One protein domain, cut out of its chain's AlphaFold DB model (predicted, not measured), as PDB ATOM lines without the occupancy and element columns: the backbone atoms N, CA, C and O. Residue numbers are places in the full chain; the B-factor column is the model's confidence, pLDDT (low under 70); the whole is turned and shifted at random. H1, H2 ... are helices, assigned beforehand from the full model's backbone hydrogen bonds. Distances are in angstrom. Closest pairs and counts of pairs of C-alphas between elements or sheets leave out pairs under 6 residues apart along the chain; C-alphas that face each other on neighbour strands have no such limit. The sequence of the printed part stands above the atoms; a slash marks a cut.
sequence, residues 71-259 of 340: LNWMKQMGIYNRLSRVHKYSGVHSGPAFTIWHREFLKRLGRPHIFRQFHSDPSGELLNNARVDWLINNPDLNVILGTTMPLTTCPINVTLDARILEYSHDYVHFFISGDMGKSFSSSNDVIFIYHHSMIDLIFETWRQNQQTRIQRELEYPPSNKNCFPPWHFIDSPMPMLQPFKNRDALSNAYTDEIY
ATOM      1  N   LEU A  71       7.620 -18.139 146.529       51.78
ATOM      2  CA  LEU A  71       7.807 -16.761 146.052       51.78
ATOM      3  C   LEU A  71       7.058 -16.454 144.745       51.78
ATOM      4  O   LEU A  71       6.423 -15.405 144.635       51.78
ATOM      5  N   ASN A  72       7.084 -17.365 143.769       49.22
ATOM      6  CA  ASN A  72       6.370 -17.171 142.500       49.22
ATOM      7  C   ASN A  72       4.854 -17.349 142.665       49.22
ATOM      8  O   ASN A  72       4.078 -16.612 142.061       49.22
ATOM      9  N   TRP A  73       4.435 -18.275 143.529       51.75
ATOM     10  CA  TRP A  73       3.025 -18.512 143.835       51.75
ATOM     11  C   TRP A  73       2.399 -17.350 144.627       51.75
ATOM     12  O   TRP A  73       1.342 -16.843 144.260       51.75
ATOM     13  N   MET A  74       3.092 -16.828 145.646       53.59
ATOM     14  CA  MET A  74       2.648 -15.654 146.413       53.59
ATOM     15  C   MET A  74       2.506 -14.410 145.531       53.59
ATOM     16  O   MET A  74       1.556 -13.645 145.710       53.59
ATOM     17  N   LYS A  75       3.427 -14.220 144.572       51.09
ATOM     18  CA  LYS A  75       3.351 -13.164 143.550       51.09
ATOM     19  C   LYS A  75       2.070 -13.261 142.722       51.09
ATOM     20  O   LYS A  75       1.394 -12.252 142.550       51.09
ATOM     21  N   GLN A  76       1.730 -14.459 142.244       49.53
ATOM     22  CA  GLN A  76       0.535 -14.698 141.426       49.53
ATOM     23  C   GLN A  76      -0.772 -14.497 142.209       49.53
ATOM     24  O   GLN A  76      -1.736 -13.979 141.656       49.53
ATOM     25  N   MET A  77      -0.786 -14.840 143.499       52.56
ATOM     26  CA  MET A  77      -1.977 -14.768 144.357       52.56
ATOM     27  C   MET A  77      -2.206 -13.396 145.017       52.56
ATOM     28  O   MET A  77      -3.153 -13.228 145.777       52.56
ATOM     29  N   GLY A  78      -1.340 -12.400 144.794       52.03
ATOM     30  CA  GLY A  78      -1.512 -11.042 145.337       52.03
ATOM     31  C   GLY A  78      -1.227 -10.875 146.842       52.03
ATOM     32  O   GLY A  78      -1.059  -9.742 147.298       52.03
ATOM     33  N   ILE A  79      -1.058 -11.975 147.589       55.97
ATOM     34  CA  ILE A  79      -0.611 -12.039 149.001       55.97
ATOM     35  C   ILE A  79       0.630 -11.162 149.223       55.97
ATOM     36  O   ILE A  79       0.765 -10.415 150.189       55.97
ATOM     37  N   TYR A  80       1.508 -11.195 148.234       57.44
ATOM     38  CA  TYR A  80       2.770 -10.485 148.128       57.44
ATOM     39  C   TYR A  80       2.649  -8.945 148.173       57.44
ATOM     40  O   TYR A  80       3.490  -8.268 148.766       57.44
ATOM     41  N   ASN A  81       1.577  -8.383 147.605       52.72
ATOM     42  CA  ASN A  81       1.301  -6.941 147.610       52.72
ATOM     43  C   ASN A  81       0.706  -6.468 148.940       52.72
ATOM     44  O   ASN A  81       0.947  -5.332 149.351       52.72
ATOM     45  N   ARG A  82      -0.070  -7.331 149.608       58.09
ATOM     46  CA  ARG A  82      -0.659  -7.051 150.926       58.09
ATOM     47  C   ARG A  82       0.436  -6.880 151.976       58.09
ATOM     48  O   ARG A  82       0.366  -5.979 152.800       58.09
ATOM     49  N   LEU A  83       1.494  -7.674 151.867       57.91
ATOM     50  CA  LEU A  83       2.622  -7.636 152.787       57.91
ATOM     51  C   LEU A  83       3.494  -6.389 152.632       57.91
ATOM     52  O   LEU A  83       3.804  -5.747 153.626       57.91
ATOM     53  N   SER A  84       3.809  -5.953 151.412       57.84
ATOM     54  CA  SER A  84       4.506  -4.666 151.249       57.84
ATOM     55  C   SER A  84       3.700  -3.487 151.817       57.84
ATOM     56  O   SER A  84       4.274  -2.562 152.388       57.84
ATOM     57  N   ARG A  85       2.361  -3.536 151.744       60.03
ATOM     58  CA  ARG A  85       1.516  -2.518 152.388       60.03
ATOM     59  C   ARG A  85       1.633  -2.554 153.916       60.03
ATOM     60  O   ARG A  85       1.651  -1.493 154.521       60.03
ATOM     61  N   VAL A  86       1.777  -3.726 154.544       62.81
ATOM     62  CA  VAL A  86       1.982  -3.840 156.005       62.81
ATOM     63  C   VAL A  86       3.202  -3.040 156.473       62.81
ATOM     64  O   VAL A  86       3.120  -2.359 157.489       62.81
ATOM     65  N   HIS A  87       4.294  -3.040 155.707       69.19
ATOM     66  CA  HIS A  87       5.462  -2.189 155.974       69.19
ATOM     67  C   HIS A  87       5.215  -0.713 155.742       69.19
ATOM     68  O   HIS A  87       5.568   0.101 156.587       69.19
ATOM     69  N   LYS A  88       4.536  -0.366 154.647       61.25
ATOM     70  CA  LYS A  88       4.167   1.020 154.344       61.25
ATOM     71  C   LYS A  88       3.346   1.684 155.461       61.25
ATOM     72  O   LYS A  88       3.441   2.894 155.627       61.25
ATOM     73  N   TYR A  89       2.519   0.929 156.185       58.03
ATOM     74  CA  TYR A  89       1.606   1.475 157.196       58.03
ATOM     75  C   TYR A  89       2.044   1.253 158.647       58.03
ATOM     76  O   TYR A  89       1.393   1.782 159.545       58.03
ATOM     77  N   SER A  90       3.106   0.488 158.910       63.28
ATOM     78  CA  SER A  90       3.450   0.104 160.284       63.28
ATOM     79  C   SER A  90       4.041   1.241 161.115       63.28
ATOM     80  O   SER A  90       3.822   1.263 162.323       63.28
ATOM     81  N   GLY A  91       4.756   2.191 160.496       60.50
ATOM     82  CA  GLY A  91       5.254   3.402 161.175       60.50
ATOM     83  C   GLY A  91       6.266   3.146 162.282       60.50
ATOM     84  O   GLY A  91       6.382   3.939 163.208       60.50
ATOM     85  N   VAL A  92       6.981   2.028 162.191       64.75
ATOM     86  CA  VAL A  92       7.958   1.574 163.191       64.75
ATOM     87  C   VAL A  92       9.396   2.010 162.889       64.75
ATOM     88  O   VAL A  92      10.328   1.480 163.489       64.75
ATOM     89  N   HIS A  93       9.592   2.940 161.954       70.19
ATOM     90  CA  HIS A  93      10.893   3.560 161.680       70.19
ATOM     91  C   HIS A  93      11.239   4.620 162.731       70.19
ATOM     92  O   HIS A  93      10.353   5.151 163.401       70.19
ATOM     93  N   SER A  94      12.527   4.938 162.851       56.34
ATOM     94  CA  SER A  94      13.072   6.009 163.691       56.34
ATOM     95  C   SER A  94      12.883   5.797 165.195       56.34
ATOM     96  O   SER A  94      12.691   6.748 165.958       56.34
ATOM     97  N   GLY A  95      12.940   4.541 165.638       64.50
ATOM     98  CA  GLY A  95      12.822   4.200 167.049       64.50
ATOM     99  C   GLY A  95      13.116   2.732 167.357       64.50
ATOM    100  O   GLY A  95      13.258   1.907 166.459       64.50
ATOM    101  N   PRO A  96      13.140   2.349 168.641       63.56
ATOM    102  CA  PRO A  96      13.680   1.068 169.114       63.56
ATOM    103  C   PRO A  96      12.869  -0.172 168.689       63.56
ATOM    104  O   PRO A  96      13.283  -1.307 168.916       63.56
ATOM    105  N   ALA A  97      11.691   0.024 168.086       69.81
ATOM    106  CA  ALA A  97      10.883  -1.053 167.506       69.81
ATOM    107  C   ALA A  97      11.319  -1.414 166.076       69.81
ATOM    108  O   ALA A  97      10.860  -2.412 165.522       69.81
ATOM    109  N   PHE A  98      12.205  -0.614 165.485       76.94
ATOM    110  CA  PHE A  98      12.653  -0.745 164.113       76.94
ATOM    111  C   PHE A  98      13.225  -2.142 163.827       76.94
ATOM    112  O   PHE A  98      12.680  -2.871 162.996       76.94
ATOM    113  N   THR A  99      14.271  -2.556 164.545       67.06
ATOM    114  CA  THR A  99      14.970  -3.830 164.297       67.06
ATOM    115  C   THR A  99      14.059  -5.035 164.527       67.06
ATOM    116  O   THR A  99      13.961  -5.927 163.681       67.06
ATOM    117  N   ILE A 100      13.330  -5.024 165.639       67.69
ATOM    118  CA  ILE A 100      12.470  -6.126 166.074       67.69
ATOM    119  C   ILE A 100      11.221  -6.309 165.203       67.69
ATOM    120  O   ILE A 100      10.821  -7.440 164.932       67.69
ATOM    121  N   TRP A 101      10.633  -5.223 164.701       74.75
ATOM    122  CA  TRP A 101       9.501  -5.306 163.783       74.75
ATOM    123  C   TRP A 101       9.943  -5.823 162.412       74.75
ATOM    124  O   TRP A 101       9.286  -6.688 161.826       74.75
ATOM    125  N   HIS A 102      11.083  -5.336 161.910       66.44
ATOM    126  CA  HIS A 102      11.599  -5.762 160.612       66.44
ATOM    127  C   HIS A 102      11.961  -7.253 160.626       66.44
ATOM    128  O   HIS A 102      11.574  -7.948 159.688       66.44
ATOM    129  N   ARG A 103      12.563  -7.769 161.713       63.66
ATOM    130  CA  ARG A 103      12.831  -9.207 161.937       63.66
ATOM    131  C   ARG A 103      11.597 -10.084 161.678       63.66
ATOM    132  O   ARG A 103      11.684 -11.085 160.970       63.66
ATOM    133  N   GLU A 104      10.434  -9.701 162.198       59.25
ATOM    134  CA  GLU A 104       9.192 -10.464 162.004       59.25
ATOM    135  C   GLU A 104       8.568 -10.285 160.618       59.25
ATOM    136  O   GLU A 104       7.965 -11.208 160.049       59.25
ATOM    137  N   PHE A 105       8.721  -9.095 160.055       62.91
ATOM    138  CA  PHE A 105       8.168  -8.754 158.761       62.91
ATOM    139  C   PHE A 105       8.871  -9.462 157.589       62.91
ATOM    140  O   PHE A 105       8.205  -9.871 156.633       62.91
ATOM    141  N   LEU A 106      10.185  -9.701 157.690       54.94
ATOM    142  CA  LEU A 106      11.001 -10.359 156.657       54.94
ATOM    143  C   LEU A 106      10.467 -11.701 156.153       54.94
ATOM    144  O   LEU A 106      10.787 -12.123 155.044       54.94
ATOM    145  N   LYS A 107       9.626 -12.369 156.936       49.91
ATOM    146  CA  LYS A 107       9.071 -13.682 156.607       49.91
ATOM    147  C   LYS A 107       8.156 -13.679 155.365       49.91
ATOM    148  O   LYS A 107       7.726 -14.748 154.946       49.91
ATOM    149  N   ARG A 108       7.767 -12.526 154.798       51.66
ATOM    150  CA  ARG A 108       6.539 -12.451 153.984       51.66
ATOM    151  C   ARG A 108       6.544 -11.351 152.880       51.66
ATOM    152  O   ARG A 108       5.864 -10.378 153.113       51.66
ATOM    153  N   LEU A 109       7.172 -11.399 151.679       53.91
ATOM    154  CA  LEU A 109       7.236 -10.142 150.847       53.91
ATOM    155  C   LEU A 109       7.395 -10.111 149.305       53.91
ATOM    156  O   LEU A 109       8.420 -10.639 148.871       53.91
ATOM    157  N   GLY A 110       6.512  -9.339 148.570       44.34
ATOM    158  CA  GLY A 110       6.782  -8.049 147.807       44.34
ATOM    159  C   GLY A 110       6.708  -7.754 146.238       44.34
ATOM    160  O   GLY A 110       7.740  -7.856 145.618       44.34
ATOM    161  N   ARG A 111       5.617  -7.313 145.537       40.31
ATOM    162  CA  ARG A 111       5.483  -6.735 144.113       40.31
ATOM    163  C   ARG A 111       6.183  -7.265 142.784       40.31
ATOM    164  O   ARG A 111       7.153  -8.015 142.810       40.31
ATOM    165  N   PRO A 112       5.694  -6.888 141.555       39.91
ATOM    166  CA  PRO A 112       6.154  -7.447 140.252       39.91
ATOM    167  C   PRO A 112       7.363  -6.790 139.532       39.91
ATOM    168  O   PRO A 112       8.001  -7.480 138.737       39.91
ATOM    169  N   HIS A 113       7.728  -5.526 139.787       48.72
ATOM    170  CA  HIS A 113       8.947  -4.900 139.232       48.72
ATOM    171  C   HIS A 113       9.680  -4.108 140.321       48.72
ATOM    172  O   HIS A 113       9.030  -3.416 141.097       48.72
ATOM    173  N   ILE A 114      11.008  -4.250 140.374       64.88
ATOM    174  CA  ILE A 114      11.898  -3.683 141.399       64.88
ATOM    175  C   ILE A 114      12.888  -2.743 140.708       64.88
ATOM    176  O   ILE A 114      13.556  -3.149 139.752       64.88
ATOM    177  N   PHE A 115      13.010  -1.518 141.202       70.44
ATOM    178  CA  PHE A 115      13.902  -0.487 140.692       70.44
ATOM    179  C   PHE A 115      15.029  -0.179 141.683       70.44
ATOM    180  O   PHE A 115      14.798  -0.013 142.878       70.44
ATOM    181  N   ARG A 116      16.264  -0.085 141.181       80.81
ATOM    182  CA  ARG A 116      17.473   0.191 141.975       80.81
ATOM    183  C   ARG A 116      18.316   1.237 141.260       80.81
ATOM    184  O   ARG A 116      18.508   1.135 140.050       80.81
ATOM    185  N   GLN A 117      18.844   2.201 142.004       81.56
ATOM    186  CA  GLN A 117      19.715   3.262 141.493       81.56
ATOM    187  C   GLN A 117      20.969   3.327 142.359       81.56
ATOM    188  O   GLN A 117      21.150   4.229 143.168       81.56
ATOM    189  N   PHE A 118      21.827   2.317 142.218       85.31
ATOM    190  CA  PHE A 118      23.011   2.207 143.059       85.31
ATOM    191  C   PHE A 118      23.839   3.498 143.039       85.31
ATOM    192  O   PHE A 118      24.178   3.997 141.966       85.31
ATOM    193  N   HIS A 119      24.173   4.000 144.227       83.62
ATOM    194  CA  HIS A 119      24.992   5.185 144.465       83.62
ATOM    195  C   HIS A 119      24.421   6.501 143.897       83.62
ATOM    196  O   HIS A 119      25.157   7.469 143.725       83.62
ATOM    197  N   SER A 120      23.117   6.571 143.603       86.50
ATOM    198  CA  SER A 120      22.494   7.833 143.177       86.50
ATOM    199  C   SER A 120      22.221   8.796 144.332       86.50
ATOM    200  O   SER A 120      22.051   9.989 144.096       86.50
ATOM    201  N   ASP A 121      22.134   8.283 145.561       84.06
ATOM    202  CA  ASP A 121      21.953   9.087 146.768       84.06
ATOM    203  C   ASP A 121      23.321   9.386 147.411       84.06
ATOM    204  O   ASP A 121      24.051   8.442 147.737       84.06
ATOM    205  N   PRO A 122      23.695  10.666 147.607       86.94
ATOM    206  CA  PRO A 122      24.981  11.036 148.197       86.94
ATOM    207  C   PRO A 122      25.116  10.640 149.674       86.94
ATOM    208  O   PRO A 122      26.234  10.577 150.176       86.94
ATOM    209  N   SER A 123      24.010  10.362 150.371       87.31
ATOM    210  CA  SER A 123      24.015   9.831 151.738       87.31
ATOM    211  C   SER A 123      24.176   8.305 151.782       87.31
ATOM    212  O   SER A 123      24.195   7.718 152.862       87.31
ATOM    213  N   GLY A 124      24.269   7.641 150.626       85.81
ATOM    214  CA  GLY A 124      24.389   6.194 150.521       85.81
ATOM    215  C   GLY A 124      25.791   5.655 150.790       85.81
ATOM    216  O   GLY A 124      26.747   5.994 150.094       85.81
ATOM    217  N   GLU A 125      25.892   4.705 151.718       88.75
ATOM    218  CA  GLU A 125      27.125   3.984 152.044       88.75
ATOM    219  C   GLU A 125      26.857   2.493 152.280       88.75
ATOM    220  O   GLU A 125      25.798   2.092 152.760       88.75
ATOM    221  N   LEU A 126      27.847   1.647 151.988       89.00
ATOM    222  CA  LEU A 126      27.801   0.228 152.342       89.00
ATOM    223  C   LEU A 126      28.309  -0.006 153.771       89.00
ATOM    224  O   LEU A 126      29.203   0.691 154.257       89.00
ATOM    225  N   LEU A 127      27.791  -1.050 154.424       90.31
ATOM    226  CA  LEU A 127      28.371  -1.561 155.666       90.31
ATOM    227  C   LEU A 127      29.793  -2.075 155.407       90.31
ATOM    228  O   LEU A 127      30.034  -2.837 154.471       90.31
ATOM    229  N   ASN A 128      30.730  -1.680 156.266       87.81
ATOM    230  CA  ASN A 128      32.114  -2.141 156.240       87.81
ATOM    231  C   ASN A 128      32.499  -2.768 157.588       87.81
ATOM    232  O   ASN A 128      31.811  -2.569 158.591       87.81
ATOM    233  N   ASN A 129      33.607  -3.516 157.607       87.62
ATOM    234  CA  ASN A 129      34.054  -4.226 158.808       87.62
ATOM    235  C   ASN A 129      34.282  -3.279 159.986       87.62
ATOM    236  O   ASN A 129      33.739  -3.531 161.047       87.62
ATOM    237  N   ALA A 130      34.954  -2.142 159.787       90.00
ATOM    238  CA  ALA A 130      35.225  -1.196 160.872       90.00
ATOM    239  C   ALA A 130      33.944  -0.678 161.555       90.00
ATOM    240  O   ALA A 130      33.902  -0.540 162.776       90.00
ATOM    241  N   ARG A 131      32.884  -0.411 160.782       93.38
ATOM    242  CA  ARG A 131      31.580   0.017 161.312       93.38
ATOM    243  C   ARG A 131      30.878  -1.116 162.060       93.38
ATOM    244  O   ARG A 131      30.377  -0.884 163.154       93.38
ATOM    245  N   VAL A 132      30.876  -2.329 161.503       94.38
ATOM    246  CA  VAL A 132      30.303  -3.513 162.167       94.38
ATOM    247  C   VAL A 132      31.047  -3.823 163.465       94.38
ATOM    248  O   VAL A 132      30.413  -4.007 164.499       94.38
ATOM    249  N   ASP A 133      32.376  -3.818 163.435       93.94
ATOM    250  CA  ASP A 133      33.223  -4.124 164.584       93.94
ATOM    251  C   ASP A 133      33.062  -3.063 165.682       93.94
ATOM    252  O   ASP A 133      33.054  -3.397 166.864       93.94
ATOM    253  N   TRP A 134      32.865  -1.792 165.317       95.19
ATOM    254  CA  TRP A 134      32.520  -0.748 166.281       95.19
ATOM    255  C   TRP A 134      31.151  -0.996 166.925       95.19
ATOM    256  O   TRP A 134      31.043  -0.899 168.141       95.19
ATOM    257  N   LEU A 135      30.130  -1.356 166.137       96.06
ATOM    258  CA  LEU A 135      28.778  -1.635 166.631       96.06
ATOM    259  C   LEU A 135      28.762  -2.803 167.625       96.06
ATOM    260  O   LEU A 135      28.307  -2.634 168.751       96.06
ATOM    261  N   ILE A 136      29.297  -3.969 167.248       96.81
ATOM    262  CA  ILE A 136      29.221  -5.197 168.068       96.81
ATOM    263  C   ILE A 136      30.059  -5.136 169.354       96.81
ATOM    264  O   ILE A 136      29.851  -5.939 170.263       96.81
ATOM    265  N   ASN A 137      31.016  -4.208 169.424       97.00
ATOM    266  CA  ASN A 137      31.892  -4.021 170.579       97.00
ATOM    267  C   ASN A 137      31.529  -2.784 171.419       97.00
ATOM    268  O   ASN A 137      32.235  -2.482 172.381       97.00
ATOM    269  N   ASN A 138      30.464  -2.051 171.069       95.19
ATOM    270  CA  ASN A 138      30.063  -0.857 171.805       95.19
ATOM    271  C   ASN A 138      29.218  -1.225 173.040       95.19
ATOM    272  O   ASN A 138      28.164  -1.840 172.870       95.19
ATOM    273  N   PRO A 139      29.610  -0.834 174.266       94.62
ATOM    274  CA  PRO A 139      28.847  -1.164 175.470       94.62
ATOM    275  C   PRO A 139      27.562  -0.332 175.639       94.62
ATOM    276  O   PRO A 139      26.743  -0.649 176.497       94.62
ATOM    277  N   ASP A 140      27.373   0.746 174.869       92.81
ATOM    278  CA  ASP A 140      26.183   1.593 174.965       92.81
ATOM    279  C   ASP A 140      24.996   0.980 174.206       92.81
ATOM    280  O   ASP A 140      24.950   0.978 172.974       92.81
ATOM    281  N   LEU A 141      23.987   0.524 174.956       92.69
ATOM    282  CA  LEU A 141      22.702   0.027 174.444       92.69
ATOM    283  C   LEU A 141      22.070   0.978 173.412       92.69
ATOM    284  O   LEU A 141      21.454   0.528 172.443       92.69
ATOM    285  N   ASN A 142      22.222   2.294 173.595       90.75
ATOM    286  CA  ASN A 142      21.588   3.296 172.738       90.75
ATOM    287  C   ASN A 142      22.224   3.384 171.345       90.75
ATOM    288  O   ASN A 142      21.604   3.907 170.425       90.75
ATOM    289  N   VAL A 143      23.416   2.826 171.141       92.12
ATOM    290  CA  VAL A 143      24.026   2.733 169.807       92.12
ATOM    291  C   VAL A 143      23.325   1.685 168.932       92.12
ATOM    292  O   VAL A 143      23.373   1.763 167.702       92.12
ATOM    293  N   ILE A 144      22.644   0.722 169.557       94.62
ATOM    294  CA  ILE A 144      22.014  -0.421 168.889       94.62
ATOM    295  C   ILE A 144      20.494  -0.310 168.882       94.62
ATOM    296  O   ILE A 144      19.867  -0.522 167.846       94.62
ATOM    297  N   LEU A 145      19.907   0.022 170.031       92.38
ATOM    298  CA  LEU A 145      18.462   0.132 170.210       92.38
ATOM    299  C   LEU A 145      18.014   1.569 170.480       92.38
ATOM    300  O   LEU A 145      16.840   1.779 170.727       92.38
ATOM    301  N   GLY A 146      18.901   2.563 170.489       85.00
ATOM    302  CA  GLY A 146      18.534   3.923 170.884       85.00
ATOM    303  C   GLY A 146      17.584   4.623 169.918       85.00
ATOM    304  O   GLY A 146      17.358   4.205 168.784       85.00
ATOM    305  N   THR A 147      17.026   5.736 170.388       85.56
ATOM    306  CA  THR A 147      16.203   6.617 169.558       85.56
ATOM    307  C   THR A 147      17.085   7.433 168.623       85.56
ATOM    308  O   THR A 147      17.988   8.143 169.060       85.56
ATOM    309  N   THR A 148      16.792   7.364 167.334       85.81
ATOM    310  CA  THR A 148      17.542   8.067 166.287       85.81
ATOM    311  C   THR A 148      16.892   9.391 165.905       85.81
ATOM    312  O   THR A 148      17.572  10.329 165.513       85.81
ATOM    313  N   MET A 149      15.589   9.539 166.147       85.00
ATOM    314  CA  MET A 149      14.871  10.799 165.955       85.00
ATOM    315  C   MET A 149      14.112  11.198 167.232       85.00
ATOM    316  O   MET A 149      12.887  11.092 167.289       85.00
ATOM    317  N   PRO A 150      14.822  11.622 168.295       85.94
ATOM    318  CA  PRO A 150      14.190  12.073 169.532       85.94
ATOM    319  C   PRO A 150      13.290  13.293 169.288       85.94
ATOM    320  O   PRO A 150      13.662  14.228 168.579       85.94
ATOM    321  N   LEU A 151      12.129  13.330 169.940       83.75
ATOM    322  CA  LEU A 151      11.304  14.537 170.005       83.75
ATOM    323  C   LEU A 151      12.066  15.672 170.706       83.75
ATOM    324  O   LEU A 151      12.848  15.439 171.629       83.75
ATOM    325  N   THR A 152      11.774  16.920 170.337       84.88
ATOM    326  CA  THR A 152      12.375  18.125 170.948       84.88
ATOM    327  C   THR A 152      12.152  18.215 172.461       84.88
ATOM    328  O   THR A 152      12.927  18.847 173.172       84.88
ATOM    329  N   THR A 153      11.117  17.545 172.970       85.50
ATOM    330  CA  THR A 153      10.782  17.449 174.395       85.50
ATOM    331  C   THR A 153      11.556  16.369 175.153       85.50
ATOM    332  O   THR A 153      11.309  16.186 176.347       85.50
ATOM    333  N   CYS A 154      12.438  15.613 174.494       84.69
ATOM    334  CA  CYS A 154      13.100  14.462 175.097       84.69
ATOM    335  C   CYS A 154      14.079  14.908 176.191       84.69
ATOM    336  O   CYS A 154      15.058  15.587 175.890       84.69
ATOM    337  N   PRO A 155      13.869  14.514 177.462       84.38
ATOM    338  CA  PRO A 155      14.782  14.878 178.542       84.38
ATOM    339  C   PRO A 155      16.028  13.979 178.594       84.38
ATOM    340  O   PRO A 155      16.913  14.204 179.415       84.38
ATOM    341  N   ILE A 156      16.072  12.921 177.776       80.06
ATOM    342  CA  ILE A 156      17.167  11.953 177.748       80.06
ATOM    343  C   ILE A 156      18.259  12.502 176.833       80.06
ATOM    344  O   ILE A 156      17.986  12.885 175.697       80.06
ATOM    345  N   ASN A 157      19.498  12.520 177.324       77.56
ATOM    346  CA  ASN A 157      20.646  12.851 176.493       77.56
ATOM    347  C   ASN A 157      20.926  11.680 175.544       77.56
ATOM    348  O   ASN A 157      21.374  10.620 175.977       77.56
ATOM    349  N   VAL A 158      20.601  11.868 174.272       75.56
ATOM    350  CA  VAL A 158      20.677  10.840 173.233       75.56
ATOM    351  C   VAL A 158      21.871  11.120 172.334       75.56
ATOM    352  O   VAL A 158      21.977  12.178 171.714       75.56
ATOM    353  N   THR A 159      22.799  10.171 172.278       71.88
ATOM    354  CA  THR A 159      23.988  10.277 171.431       71.88
ATOM    355  C   THR A 159      23.611   9.942 169.990       71.88
ATOM    356  O   THR A 159      23.441   8.777 169.642       71.88
ATOM    357  N   LEU A 160      23.488  10.961 169.137       82.94
ATOM    358  CA  LEU A 160      23.190  10.800 167.707       82.94
ATOM    359  C   LEU A 160      24.478  10.614 166.889       82.94
ATOM    360  O   LEU A 160      24.811  11.433 166.033       82.94
ATOM    361  N   ASP A 161      25.234   9.554 167.179       89.00
ATOM    362  CA  ASP A 161      26.415   9.199 166.382       89.00
ATOM    363  C   ASP A 161      25.978   8.693 164.997       89.00
ATOM    364  O   ASP A 161      25.075   7.869 164.876       89.00
ATOM    365  N   ALA A 162      26.642   9.147 163.936       87.50
ATOM    366  CA  ALA A 162      26.323   8.743 162.566       87.50
ATOM    367  C   ALA A 162      26.447   7.223 162.326       87.50
ATOM    368  O   ALA A 162      25.945   6.728 161.321       87.50
ATOM    369  N   ARG A 163      27.136   6.488 163.209       89.75
ATOM    370  CA  ARG A 163      27.395   5.048 163.103       89.75
ATOM    371  C   ARG A 163      26.403   4.177 163.863       89.75
ATOM    372  O   ARG A 163      26.566   2.964 163.803       89.75
ATOM    373  N   ILE A 164      25.417   4.726 164.576       91.94
ATOM    374  CA  ILE A 164      24.399   3.903 165.257       91.94
ATOM    375  C   ILE A 164      23.712   2.939 164.278       91.94
ATOM    376  O   ILE A 164      23.703   3.171 163.063       91.94
ATOM    377  N   LEU A 165      23.182   1.829 164.793       94.81
ATOM    378  CA  LEU A 165      22.771   0.697 163.958       94.81
ATOM    379  C   LEU A 165      21.701   1.079 162.926       94.81
ATOM    380  O   LEU A 165      21.825   0.687 161.769       94.81
ATOM    381  N   GLU A 166      20.694   1.866 163.315       93.69
ATOM    382  CA  GLU A 166      19.625   2.293 162.400       93.69
ATOM    383  C   GLU A 166      20.151   3.213 161.281       93.69
ATOM    384  O   GLU A 166      19.863   2.961 160.116       93.69
ATOM    385  N   TYR A 167      21.031   4.179 161.570       92.06
ATOM    386  CA  TYR A 167      21.655   4.996 160.513       92.06
ATOM    387  C   TYR A 167      22.561   4.176 159.596       92.06
ATOM    388  O   TYR A 167      22.526   4.319 158.377       92.06
ATOM    389  N   SER A 168      23.347   3.264 160.171       93.12
ATOM    390  CA  SER A 168      24.189   2.341 159.404       93.12
ATOM    391  C   SER A 168      23.365   1.454 158.468       93.12
ATOM    392  O   SER A 168      23.811   1.129 157.367       93.12
ATOM    393  N   HIS A 169      22.168   1.068 158.907       95.19
ATOM    394  CA  HIS A 169      21.164   0.389 158.104       95.19
ATOM    395  C   HIS A 169      20.622   1.296 156.984       95.19
ATOM    396  O   HIS A 169      20.562   0.854 155.832       95.19
ATOM    397  N   ASP A 170      20.275   2.546 157.297       91.94
ATOM    398  CA  ASP A 170      19.673   3.501 156.362       91.94
ATOM    399  C   ASP A 170      20.624   3.863 155.218       91.94
ATOM    400  O   ASP A 170      20.211   3.921 154.060       91.94
ATOM    401  N   TYR A 171      21.922   4.002 155.493       92.38
ATOM    402  CA  TYR A 171      22.903   4.282 154.444       92.38
ATOM    403  C   TYR A 171      22.928   3.213 153.348       92.38
ATOM    404  O   TYR A 171      23.137   3.546 152.182       92.38
ATOM    405  N   VAL A 172      22.658   1.944 153.675       92.88
ATOM    406  CA  VAL A 172      22.580   0.877 152.665       92.88
ATOM    407  C   VAL A 172      21.300   1.000 151.839       92.88
ATOM    408  O   VAL A 172      21.335   0.791 150.622       92.88
ATOM    409  N   HIS A 173      20.183   1.386 152.464       92.44
ATOM    410  CA  HIS A 173      18.955   1.725 151.742       92.44
ATOM    411  C   HIS A 173      19.202   2.848 150.734       92.44
ATOM    412  O   HIS A 173      18.850   2.703 149.561       92.44
ATOM    413  N   PHE A 174      19.870   3.922 151.158       89.81
ATOM    414  CA  PHE A 174      20.229   5.047 150.296       89.81
ATOM    415  C   PHE A 174      21.236   4.644 149.215       89.81
ATOM    416  O   PHE A 174      21.082   5.034 148.060       89.81
ATOM    417  N   PHE A 175      22.207   3.786 149.538       89.31
ATOM    418  CA  PHE A 175      23.178   3.293 148.565       89.31
ATOM    419  C   PHE A 175      22.515   2.499 147.439       89.31
ATOM    420  O   PHE A 175      22.882   2.673 146.284       89.31
ATOM    421  N   ILE A 176      21.557   1.618 147.737       87.94
ATOM    422  CA  ILE A 176      20.829   0.881 146.689       87.94
ATOM    423  C   ILE A 176      19.837   1.809 145.971       87.94
ATOM    424  O   ILE A 176      19.620   1.673 144.761       87.94
ATOM    425  N   SER A 177      19.272   2.764 146.715       86.44
ATOM    426  CA  SER A 177      18.295   3.752 146.268       86.44
ATOM    427  C   SER A 177      17.101   3.110 145.543       86.44
ATOM    428  O   SER A 177      16.748   1.960 145.813       86.44
ATOM    429  N   GLY A 178      16.423   3.843 144.657       81.31
ATOM    430  CA  GLY A 178      15.219   3.360 143.977       81.31
ATOM    431  C   GLY A 178      14.146   2.918 144.978       81.31
ATOM    432  O   GLY A 178      13.844   3.649 145.922       81.31
ATOM    433  N   ASP A 179      13.603   1.710 144.802       79.06
ATOM    434  CA  ASP A 179      12.634   1.140 145.739       79.06
ATOM    435  C   ASP A 179      13.243   0.935 147.129       79.06
ATOM    436  O   ASP A 179      12.583   1.258 148.115       79.06
ATOM    437  N   MET A 180      14.499   0.469 147.218       84.38
ATOM    438  CA  MET A 180      15.210   0.295 148.491       84.38
ATOM    439  C   MET A 180      15.432   1.621 149.222       84.38
ATOM    440  O   MET A 180      15.415   1.627 150.443       84.38
ATOM    441  N   GLY A 181      15.559   2.744 148.520       82.88
ATOM    442  CA  GLY A 181      15.773   4.054 149.144       82.88
ATOM    443  C   GLY A 181      14.534   4.668 149.804       82.88
ATOM    444  O   GLY A 181      14.653   5.692 150.473       82.88
ATOM    445  N   LYS A 182      13.333   4.102 149.607       76.62
ATOM    446  CA  LYS A 182      12.082   4.656 150.153       76.62
ATOM    447  C   LYS A 182      11.447   3.696 151.153       76.62
ATOM    448  O   LYS A 182      11.204   2.530 150.848       76.62
ATOM    449  N   SER A 183      11.086   4.218 152.325       69.06
ATOM    450  CA  SER A 183      10.515   3.439 153.433       69.06
ATOM    451  C   SER A 183       9.246   2.668 153.066       69.06
ATOM    452  O   SER A 183       9.029   1.594 153.593       69.06
ATOM    453  N   PHE A 184       8.417   3.160 152.143       66.50
ATOM    454  CA  PHE A 184       7.165   2.491 151.763       66.50
ATOM    455  C   PHE A 184       7.316   1.431 150.664       66.50
ATOM    456  O   PHE A 184       6.370   0.682 150.408       66.50
ATOM    457  N   SER A 185       8.445   1.406 149.952       69.25
ATOM    458  CA  SER A 185       8.664   0.499 148.820       69.25
ATOM    459  C   SER A 185       9.837  -0.443 149.006       69.25
ATOM    460  O   SER A 185       9.879  -1.437 148.286       69.25
ATOM    461  N   SER A 186      10.741  -0.188 149.952       79.38
ATOM    462  CA  SER A 186      11.975  -0.965 150.104       79.38
ATOM    463  C   SER A 186      11.707  -2.438 150.352       79.38
ATOM    464  O   SER A 186      12.350  -3.293 149.755       79.38
ATOM    465  N   SER A 187      10.650  -2.738 151.096       78.88
ATOM    466  CA  SER A 187      10.167  -4.094 151.331       78.88
ATOM    467  C   SER A 187       9.662  -4.850 150.094       78.88
ATOM    468  O   SER A 187       9.425  -6.052 150.154       78.88
ATOM    469  N   ASN A 188       9.495  -4.192 148.948       71.12
ATOM    470  CA  ASN A 188       9.220  -4.887 147.689       71.12
ATOM    471  C   ASN A 188      10.469  -5.509 147.068       71.12
ATOM    472  O   ASN A 188      10.363  -6.419 146.249       71.12
ATOM    473  N   ASP A 189      11.650  -5.015 147.421       77.12
ATOM    474  CA  ASP A 189      12.893  -5.564 146.917       77.12
ATOM    475  C   ASP A 189      13.298  -6.784 147.752       77.12
ATOM    476  O   ASP A 189      13.423  -6.703 148.968       77.12
ATOM    477  N   VAL A 190      13.580  -7.923 147.115       79.25
ATOM    478  CA  VAL A 190      14.087  -9.116 147.816       79.25
ATOM    479  C   VAL A 190      15.389  -8.848 148.587       79.25
ATOM    480  O   VAL A 190      15.656  -9.516 149.585       79.25
ATOM    481  N   ILE A 191      16.189  -7.857 148.167       84.62
ATOM    482  CA  ILE A 191      17.406  -7.453 148.890       84.62
ATOM    483  C   ILE A 191      17.086  -6.945 150.294       84.62
ATOM    484  O   ILE A 191      17.905  -7.137 151.187       84.62
ATOM    485  N   PHE A 192      15.896  -6.389 150.517       84.06
ATOM    486  CA  PHE A 192      15.431  -5.976 151.834       84.06
ATOM    487  C   PHE A 192      15.592  -7.088 152.870       84.06
ATOM    488  O   PHE A 192      16.152  -6.864 153.938       84.06
ATOM    489  N   ILE A 193      15.185  -8.314 152.525       82.75
ATOM    490  CA  ILE A 193      15.291  -9.463 153.426       82.75
ATOM    491  C   ILE A 193      16.752  -9.746 153.759       82.75
ATOM    492  O   ILE A 193      17.101  -9.838 154.930       82.75
ATOM    493  N   TYR A 194      17.623  -9.813 152.755       88.12
ATOM    494  CA  TYR A 194      19.043 -10.076 152.986       88.12
ATOM    495  C   TYR A 194      19.730  -8.964 153.790       88.12
ATOM    496  O   TYR A 194      20.558  -9.252 154.652       88.12
ATOM    497  N   HIS A 195      19.370  -7.705 153.537       92.94
ATOM    498  CA  HIS A 195      19.897  -6.555 154.265       92.94
ATOM    499  C   HIS A 195      19.482  -6.586 155.736       92.94
ATOM    500  O   HIS A 195      20.328  -6.537 156.623       92.94
ATOM    501  N   HIS A 196      18.196  -6.768 156.023       94.19
ATOM    502  CA  HIS A 196      17.732  -6.850 157.404       94.19
ATOM    503  C   HIS A 196      18.191  -8.131 158.114       94.19
ATOM    504  O   HIS A 196      18.391  -8.085 159.321       94.19
ATOM    505  N   SER A 197      18.439  -9.243 157.407       92.06
ATOM    506  CA  SER A 197      19.129 -10.401 157.996       92.06
ATOM    507  C   SER A 197      20.560 -10.058 158.424       92.06
ATOM    508  O   SER A 197      21.010 -10.539 159.459       92.06
ATOM    509  N   MET A 198      21.269  -9.201 157.676       94.00
ATOM    510  CA  MET A 198      22.580  -8.687 158.089       94.00
ATOM    511  C   MET A 198      22.468  -7.764 159.309       94.00
ATOM    512  O   MET A 198      23.271  -7.876 160.231       94.00
ATOM    513  N   ILE A 199      21.471  -6.875 159.352       96.62
ATOM    514  CA  ILE A 199      21.224  -6.034 160.538       96.62
ATOM    515  C   ILE A 199      20.914  -6.892 161.762       96.62
ATOM    516  O   ILE A 199      21.425  -6.620 162.846       96.62
ATOM    517  N   ASP A 200      20.130  -7.951 161.580       95.81
ATOM    518  CA  ASP A 200      19.778  -8.863 162.658       95.81
ATOM    519  C   ASP A 200      20.975  -9.677 163.159       95.81
ATOM    520  O   ASP A 200      21.147  -9.845 164.365       95.81
ATOM    521  N   LEU A 201      21.862 -10.100 162.249       95.12
ATOM    522  CA  LEU A 201      23.150 -10.693 162.602       95.12
ATOM    523  C   LEU A 201      23.993  -9.732 163.454       95.12
ATOM    524  O   LEU A 201      24.564 -10.154 164.458       95.12
ATOM    525  N   ILE A 202      24.090  -8.452 163.071       96.81
ATOM    526  CA  ILE A 202      24.851  -7.447 163.833       96.81
ATOM    527  C   ILE A 202      24.242  -7.268 165.225       96.81
ATOM    528  O   ILE A 202      24.974  -7.273 166.215       96.81
ATOM    529  N   PHE A 203      22.914  -7.145 165.306       97.12
ATOM    530  CA  PHE A 203      22.200  -7.024 166.571       97.12
ATOM    531  C   PHE A 203      22.455  -8.231 167.477       97.12
ATOM    532  O   PHE A 203      22.861  -8.062 168.624       97.12
ATOM    533  N   GLU A 204      22.287  -9.448 166.965       96.38
ATOM    534  CA  GLU A 204      22.504 -10.658 167.753       96.38
ATOM    535  C   GLU A 204      23.971 -10.826 168.168       96.38
ATOM    536  O   GLU A 204      24.246 -11.170 169.315       96.38
ATOM    537  N   THR A 205      24.924 -10.509 167.288       96.56
ATOM    538  CA  THR A 205      26.358 -10.541 167.626       96.56
ATOM    539  C   THR A 205      26.676  -9.546 168.745       96.56
ATOM    540  O   THR A 205      27.391  -9.878 169.689       96.56
ATOM    541  N   TRP A 206      26.106  -8.337 168.695       97.50
ATOM    542  CA  TRP A 206      26.238  -7.361 169.777       97.50
ATOM    543  C   TRP A 206      25.668  -7.896 171.097       97.50
ATOM    544  O   TRP A 206      26.352  -7.853 172.119       97.50
ATOM    545  N   ARG A 207      24.457  -8.470 171.080       97.06
ATOM    546  CA  ARG A 207      23.847  -9.102 172.262       97.06
ATOM    547  C   ARG A 207      24.749 -10.192 172.829       97.06
ATOM    548  O   ARG A 207      24.887 -10.314 174.046       97.06
ATOM    549  N   GLN A 208      25.375 -10.980 171.956       95.69
ATOM    550  CA  GLN A 208      26.302 -12.037 172.339       95.69
ATOM    551  C   GLN A 208      27.563 -11.509 173.027       95.69
ATOM    552  O   GLN A 208      27.976 -12.081 174.036       95.69
ATOM    553  N   ASN A 209      28.109 -10.397 172.535       97.00
ATOM    554  CA  ASN A 209      29.337  -9.794 173.047       97.00
ATOM    555  C   ASN A 209      29.128  -8.932 174.302       97.00
ATOM    556  O   ASN A 209      29.982  -8.933 175.186       97.00
ATOM    557  N   GLN A 210      28.032  -8.170 174.368       97.44
ATOM    558  CA  GLN A 210      27.849  -7.094 175.354       97.44
ATOM    559  C   GLN A 210      26.861  -7.431 176.472       97.44
ATOM    560  O   GLN A 210      26.887  -6.792 177.522       97.44
ATOM    561  N   GLN A 211      25.991  -8.426 176.276       97.31
ATOM    562  CA  GLN A 211      24.931  -8.752 177.227       97.31
ATOM    563  C   GLN A 211      25.031 -10.195 177.725       97.31
ATOM    564  O   GLN A 211      25.227 -11.150 176.962       97.31
ATOM    565  N   THR A 212      24.782 -10.377 179.021       97.88
ATOM    566  CA  THR A 212      24.458 -11.694 179.582       97.88
ATOM    567  C   THR A 212      23.123 -12.197 179.028       97.88
ATOM    568  O   THR A 212      22.272 -11.414 178.602       97.88
ATOM    569  N   ARG A 213      22.877 -13.512 179.094       96.31
ATOM    570  CA  ARG A 213      21.596 -14.089 178.645       96.31
ATOM    571  C   ARG A 213      20.362 -13.483 179.320       96.31
ATOM    572  O   ARG A 213      19.321 -13.423 178.681       96.31
ATOM    573  N   ILE A 214      20.474 -13.033 180.573       96.94
ATOM    574  CA  ILE A 214      19.366 -12.382 181.289       96.94
ATOM    575  C   ILE A 214      19.148 -10.964 180.751       96.94
ATOM    576  O   ILE A 214      18.021 -10.595 180.437       96.94
ATOM    577  N   GLN A 215      20.221 -10.184 180.597       97.31
ATOM    578  CA  GLN A 215      20.146  -8.822 180.053       97.31
ATOM    579  C   GLN A 215      19.531  -8.801 178.656       97.31
ATOM    580  O   GLN A 215      18.689  -7.957 178.371       97.31
ATOM    581  N   ARG A 216      19.870  -9.788 177.822       95.75
ATOM    582  CA  ARG A 216      19.312  -9.960 176.478       95.75
ATOM    583  C   ARG A 216      17.788  -9.958 176.431       95.75
ATOM    584  O   ARG A 216      17.251  -9.467 175.446       95.75
ATOM    585  N   GLU A 217      17.110 -10.488 177.450       95.00
ATOM    586  CA  GLU A 217      15.642 -10.579 177.485       95.00
ATOM    587  C   GLU A 217      14.963  -9.390 178.177       95.00
ATOM    588  O   GLU A 217      13.736  -9.281 178.145       95.00
ATOM    589  N   LEU A 218      15.737  -8.514 178.826       94.81
ATOM    590  CA  LEU A 218      15.212  -7.474 179.716       94.81
ATOM    591  C   LEU A 218      15.635  -6.054 179.332       94.81
ATOM    592  O   LEU A 218      14.887  -5.113 179.590       94.81
ATOM    593  N   GLU A 219      16.824  -5.874 178.762       95.00
ATOM    594  CA  GLU A 219      17.372  -4.551 178.474       95.00
ATOM    595  C   GLU A 219      16.764  -3.949 177.207       95.00
ATOM    596  O   GLU A 219      16.851  -4.498 176.109       95.00
ATOM    597  N   TYR A 220      16.172  -2.771 177.378       94.44
ATOM    598  CA  TYR A 220      15.559  -1.976 176.324       94.44
ATOM    599  C   TYR A 220      15.578  -0.494 176.725       94.44
ATOM    600  O   TYR A 220      15.541  -0.201 177.927       94.44
ATOM    601  N   PRO A 221      15.608   0.459 175.774       91.44
ATOM    602  CA  PRO A 221      15.533   1.875 176.111       91.44
ATOM    603  C   PRO A 221      14.281   2.231 176.935       91.44
ATOM    604  O   PRO A 221      13.190   1.715 176.668       91.44
ATOM    605  N   PRO A 222      14.389   3.148 177.914       90.12
ATOM    606  CA  PRO A 222      13.250   3.558 178.726       90.12
ATOM    607  C   PRO A 222      12.102   4.102 177.876       90.12
ATOM    608  O   PRO A 222      12.277   5.000 177.055       90.12
ATOM    609  N   SER A 223      10.897   3.590 178.120       91.69
ATOM    610  CA  SER A 223       9.686   4.052 177.443       91.69
ATOM    611  C   SER A 223       9.344   5.476 177.886       91.69
ATOM    612  O   SER A 223       8.898   5.693 179.012       91.69
ATOM    613  N   ASN A 224       9.568   6.458 177.009       88.88
ATOM    614  CA  ASN A 224       9.331   7.866 177.309       88.88
ATOM    615  C   ASN A 224       8.581   8.558 176.166       88.88
ATOM    616  O   ASN A 224       9.143   8.818 175.103       88.88
ATOM    617  N   LYS A 225       7.320   8.928 176.423       89.69
ATOM    618  CA  LYS A 225       6.448   9.615 175.452       89.69
ATOM    619  C   LYS A 225       6.974  10.979 175.008       89.69
ATOM    620  O   LYS A 225       6.568  11.467 173.963       89.69
ATOM    621  N   ASN A 226       7.850  11.593 175.805       87.69
ATOM    622  CA  ASN A 226       8.485  12.858 175.458       87.69
ATOM    623  C   ASN A 226       9.687  12.659 174.528       87.69
ATOM    624  O   ASN A 226      10.215  13.656 174.057       87.69
ATOM    625  N   CYS A 227      10.136  11.418 174.302       85.38
ATOM    626  CA  CYS A 227      11.257  11.088 173.420       85.38
ATOM    627  C   CYS A 227      10.809  10.442 172.117       85.38
ATOM    628  O   CYS A 227      11.345  10.788 171.072       85.38
ATOM    629  N   PHE A 228       9.833   9.539 172.168       87.19
ATOM    630  CA  PHE A 228       9.310   8.861 170.988       87.19
ATOM    631  C   PHE A 228       7.878   8.367 171.229       87.19
ATOM    632  O   PHE A 228       7.446   8.231 172.382       87.19
ATOM    633  N   PRO A 229       7.118   8.097 170.158       87.62
ATOM    634  CA  PRO A 229       5.726   7.697 170.293       87.62
ATOM    635  C   PRO A 229       5.510   6.346 171.008       87.62
ATOM    636  O   PRO A 229       6.386   5.477 170.977       87.62
ATOM    637  N   PRO A 230       4.320   6.107 171.600       86.88
ATOM    638  CA  PRO A 230       4.073   4.936 172.447       86.88
ATOM    639  C   PRO A 230       4.233   3.565 171.782       86.88
ATOM    640  O   PRO A 230       4.478   2.587 172.481       86.88
ATOM    641  N   TRP A 231       4.120   3.448 170.457       86.81
ATOM    642  CA  TRP A 231       4.291   2.162 169.760       86.81
ATOM    643  C   TRP A 231       5.722   1.610 169.829       86.81
ATOM    644  O   TRP A 231       5.937   0.428 169.580       86.81
ATOM    645  N   HIS A 232       6.686   2.432 170.234       89.88
ATOM    646  CA  HIS A 232       8.059   2.024 170.514       89.88
ATOM    647  C   HIS A 232       8.283   1.554 171.959       89.88
ATOM    648  O   HIS A 232       9.400   1.213 172.322       89.88
ATOM    649  N   PHE A 233       7.264   1.570 172.823       92.56
ATOM    650  CA  PHE A 233       7.436   1.153 174.217       92.56
ATOM    651  C   PHE A 233       7.580  -0.361 174.328       92.56
ATOM    652  O   PHE A 233       7.016  -1.108 173.532       92.56
ATOM    653  N   ILE A 234       8.306  -0.820 175.343       93.94
ATOM    654  CA  ILE A 234       8.657  -2.238 175.496       93.94
ATOM    655  C   ILE A 234       7.422  -3.152 175.586       93.94
ATOM    656  O   ILE A 234       7.372  -4.209 174.962       93.94
ATOM    657  N   ASP A 235       6.376  -2.711 176.284       94.12
ATOM    658  CA  ASP A 235       5.133  -3.473 176.446       94.12
ATOM    659  C   ASP A 235       4.083  -3.178 175.369       94.12
ATOM    660  O   ASP A 235       2.975  -3.727 175.420       94.12
ATOM    661  N   SER A 236       4.414  -2.321 174.398       92.44
ATOM    662  CA  SER A 236       3.499  -1.987 173.317       92.44
ATOM    663  C   SER A 236       3.362  -3.138 172.322       92.44
ATOM    664  O   SER A 236       4.338  -3.836 172.027       92.44
ATOM    665  N   PRO A 237       2.146  -3.333 171.786       89.44
ATOM    666  CA  PRO A 237       1.892  -4.304 170.737       89.44
ATOM    667  C   PRO A 237       2.695  -3.938 169.483       89.44
ATOM    668  O   PRO A 237       2.672  -2.784 169.056       89.44
ATOM    669  N   MET A 238       3.367  -4.913 168.864       83.81
ATOM    670  CA  MET A 238       4.034  -4.693 167.583       83.81
ATOM    671  C   MET A 238       2.984  -4.422 166.499       83.81
ATOM    672  O   MET A 238       2.112  -5.278 166.267       83.81
ATOM    673  N   PRO A 239       3.043  -3.269 165.805       76.94
ATOM    674  CA  PRO A 239       2.085  -2.947 164.757       76.94
ATOM    675  C   PRO A 239       1.975  -4.078 163.734       76.94
ATOM    676  O   PRO A 239       2.979  -4.546 163.209       76.94
ATOM    677  N   MET A 240       0.752  -4.528 163.443       71.75
ATOM    678  CA  MET A 240       0.466  -5.557 162.426       71.75
ATOM    679  C   MET A 240       1.030  -6.967 162.707       71.75
ATOM    680  O   MET A 240       0.929  -7.842 161.849       71.75
ATOM    681  N   LEU A 241       1.577  -7.209 163.902       76.12
ATOM    682  CA  LEU A 241       2.152  -8.495 164.323       76.12
ATOM    683  C   LEU A 241       1.534  -8.988 165.638       76.12
ATOM    684  O   LEU A 241       2.194  -9.593 166.475       76.12
ATOM    685  N   GLN A 242       0.247  -8.723 165.846       77.75
ATOM    686  CA  GLN A 242      -0.455  -9.210 167.033       77.75
ATOM    687  C   GLN A 242      -0.470 -10.748 167.083       77.75
ATOM    688  O   GLN A 242      -0.622 -11.380 166.035       77.75
ATOM    689  N   PRO A 243      -0.328 -11.366 168.274       86.19
ATOM    690  CA  PRO A 243      -0.353 -10.758 169.614       86.19
ATOM    691  C   PRO A 243       1.022 -10.336 170.178       86.19
ATOM    692  O   PRO A 243       1.115 -10.073 171.376       86.19
ATOM    693  N   PHE A 244       2.085 -10.283 169.368       83.12
ATOM    694  CA  PHE A 244       3.432  -9.983 169.862       83.12
ATOM    695  C   PHE A 244       3.575  -8.530 170.339       83.12
ATOM    696  O   PHE A 244       3.062  -7.591 169.719       83.12
ATOM    697  N   LYS A 245       4.315  -8.346 171.432       90.19
ATOM    698  CA  LYS A 245       4.778  -7.059 171.969       90.19
ATOM    699  C   LYS A 245       6.258  -6.854 171.680       90.19
ATOM    700  O   LYS A 245       6.984  -7.828 171.513       90.19
ATOM    701  N   ASN A 246       6.731  -5.610 171.713       91.00
ATOM    702  CA  ASN A 246       8.150  -5.300 171.492       91.00
ATOM    703  C   ASN A 246       9.086  -6.132 172.397       91.00
ATOM    704  O   ASN A 246      10.102  -6.643 171.926       91.00
ATOM    705  N   ARG A 247       8.697  -6.366 173.659       93.88
ATOM    706  CA  ARG A 247       9.446  -7.207 174.609       93.88
ATOM    707  C   ARG A 247       9.650  -8.642 174.145       93.88
ATOM    708  O   ARG A 247      10.663  -9.246 174.474       93.88
ATOM    709  N   ASP A 248       8.708  -9.192 173.384       91.06
ATOM    710  CA  ASP A 248       8.740 -10.602 173.003       91.06
ATOM    711  C   ASP A 248       9.849 -10.869 171.973       91.06
ATOM    712  O   ASP A 248      10.406 -11.963 171.942       91.06
ATOM    713  N   ALA A 249      10.245  -9.865 171.180       90.12
ATOM    714  CA  ALA A 249      11.371  -9.975 170.246       90.12
ATOM    715  C   ALA A 249      12.757  -9.950 170.907       90.12
ATOM    716  O   ALA A 249      13.750 -10.237 170.234       90.12
ATOM    717  N   LEU A 250      12.835  -9.656 172.208       94.25
ATOM    718  CA  LEU A 250      14.066  -9.783 172.988       94.25
ATOM    719  C   LEU A 250      14.300 -11.217 173.485       94.25
ATOM    720  O   LEU A 250      15.309 -11.483 174.125       94.25
ATOM    721  N   SER A 251      13.407 -12.171 173.221       94.12
ATOM    722  CA  SER A 251      13.621 -13.545 173.682       94.12
ATOM    723  C   SER A 251      14.895 -14.153 173.084       94.12
ATOM    724  O   SER A 251      15.188 -13.974 171.900       94.12
ATOM    725  N   ASN A 252      15.649 -14.911 173.881       90.56
ATOM    726  CA  ASN A 252      16.740 -15.726 173.341       90.56
ATOM    727  C   ASN A 252      16.224 -16.908 172.496       90.56
ATOM    728  O   ASN A 252      16.962 -17.436 171.672       90.56
ATOM    729  N   ALA A 253      14.940 -17.276 172.621       87.62
ATOM    730  CA  ALA A 253      14.352 -18.401 171.896       87.62
ATOM    731  C   ALA A 253      14.444 -18.266 170.364       87.62
ATOM    732  O   ALA A 253      14.404 -19.269 169.659       87.62
ATOM    733  N   TYR A 254      14.598 -17.046 169.832       83.06
ATOM    734  CA  TYR A 254      14.838 -16.843 168.399       83.06
ATOM    735  C   TYR A 254      16.096 -17.568 167.924       83.06
ATOM    736  O   TYR A 254      16.053 -18.237 166.894       83.06
ATOM    737  N   THR A 255      17.183 -17.462 168.688       86.81
ATOM    738  CA  THR A 255      18.476 -18.046 168.328       86.81
ATOM    739  C   THR A 255      18.755 -19.394 168.974       86.81
ATOM    740  O   THR A 255      19.636 -20.110 168.511       86.81
ATOM    741  N   ASP A 256      17.961 -19.780 169.976       83.75
ATOM    742  CA  ASP A 256      17.997 -21.135 170.530       83.75
ATOM    743  C   ASP A 256      17.165 -22.131 169.699       83.75
ATOM    744  O   ASP A 256      17.571 -23.278 169.539       83.75
ATOM    745  N   GLU A 257      16.010 -21.709 169.160       85.62
ATOM    746  CA  GLU A 257      14.994 -22.644 168.643       85.62
ATOM    747  C   GLU A 257      14.559 -22.391 167.189       85.62
ATOM    748  O   GLU A 257      13.992 -23.284 166.557       85.62
ATOM    749  N   ILE A 258      14.749 -21.180 166.646       83.19
ATOM    750  CA  ILE A 258      14.169 -20.806 165.340       83.19
ATOM    751  C   ILE A 258      15.230 -20.736 164.244       83.19
ATOM    752  O   ILE A 258      15.026 -21.287 163.160       83.19
ATOM    753  N   TYR A 259      16.330 -20.026 164.484       84.94
ATOM    754  CA  TYR A 259      17.397 -19.872 163.501       84.94
ATOM    755  C   TYR A 259      18.754 -19.645 164.154       84.94
ATOM    756  O   TYR A 259      18.856 -19.090 165.236       84.94
TER     757      TYR A 259
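AT A GLANCE: This is residues 71 to 259 of the 340 residues of the protein "Tyrosinase_Cu-bd domain-containing protein" of Heterorhabditis bacteriophora (UniProt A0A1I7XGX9). One long helix, H7, runs through a body of short helices and long loops, with H3 and H4 packed on opposite sides of it and H6 running beside it the opposite way. H5, H8 and H9 lie toward the end of H7 where it finishes, while H1 and H2 lie off toward the other end; the loop of residues 106 to 128 carries the chain from H3 round the last residues of H6 to H4. The printed part has 189 residues with ten named helices, H1 to H10 in order, and no named strand: the class is all helix, though 87 residues, under half, are in named elements. It is compact, with a radius of gyration of the C-alphas of 16.4 A and spans of 45 by 39 by 35 A.

HOW THE PARTS SIT: H1, residues 71 to 76, is close to but not clearly touching H2, residues 79 to 90, about perpendicular at 83 degrees; their closest C-alphas, of Met 74 and Tyr 80, are 5.4 A apart. H3, residues 98 to 105, touches residues 196 to 200 of H7, residues 191 to 210, at a steep tilt of 55 degrees, opposite ways; the closest C-alphas, of Arg 103 and Asp 200, are 7.0 A apart. H4, residues 129 to 136, touches residues 202 to 210 of H7 at a steep tilt of 56 degrees, the same way, with C-alphas of Ile 136 and Trp 206 closest at 4.1 A. H5, residues 142 to 145, touches residues 165 to 166 of H6, residues 165 to 176; the C-alphas of Ile 144 and Leu 165 are closest at 5.1 A. H6 is close to but not clearly touching H7, at a shallow tilt of 23 degrees, opposite ways, with C-alphas of His 169 and Ile 199 closest at 6.9 A. H8, residues 213 to 218, touches H9, residues 246 to 250, with C-alphas of Glu 217 and Leu 250 closest at 4.8 A. H9 also touches H3, where C-alphas of Ile 100 and Ala 249 are closest at 5.8 A. H10, residues 253 to 258, touches no helix and meets H9 only through their link. Every O i to N i+4 pair is within hydrogen-bond range in H1, H4, H7 and H10, against 7 of 8 in H2 and in H6, 3 of 4 in H3, 1 of 2 in H8 and 0 of 1 in H9, which has 2 of 2 O i to N i+3 pairs within range; H5 is too short for an O i to N i+4 pair.

IN THESE COORDINATES: H1 begins at C-alpha 71 (7.807, -16.761, 146.052). From first to last C-alpha, H2 measures 17.1 A, H6 17.4 A and H7 28.5 A. H7 begins at C-alpha 191 (17.406, -7.453, 148.890), and H10 ends at C-alpha 258 (14.169, -20.806, 165.340).

THE WHOLE: The C-alphas of Trp 73 and Pro 155, the two farthest apart, are 49.6 A apart. The printed part has no cut. The links H3 to H4, H5 to H6, H6 to H7 and H8 to H9 are long, the last with 27 residues. Mean pLDDT of the printed part is 81.3; 44 residues are under 70, among them residues 71 to 92 and 102 to 114.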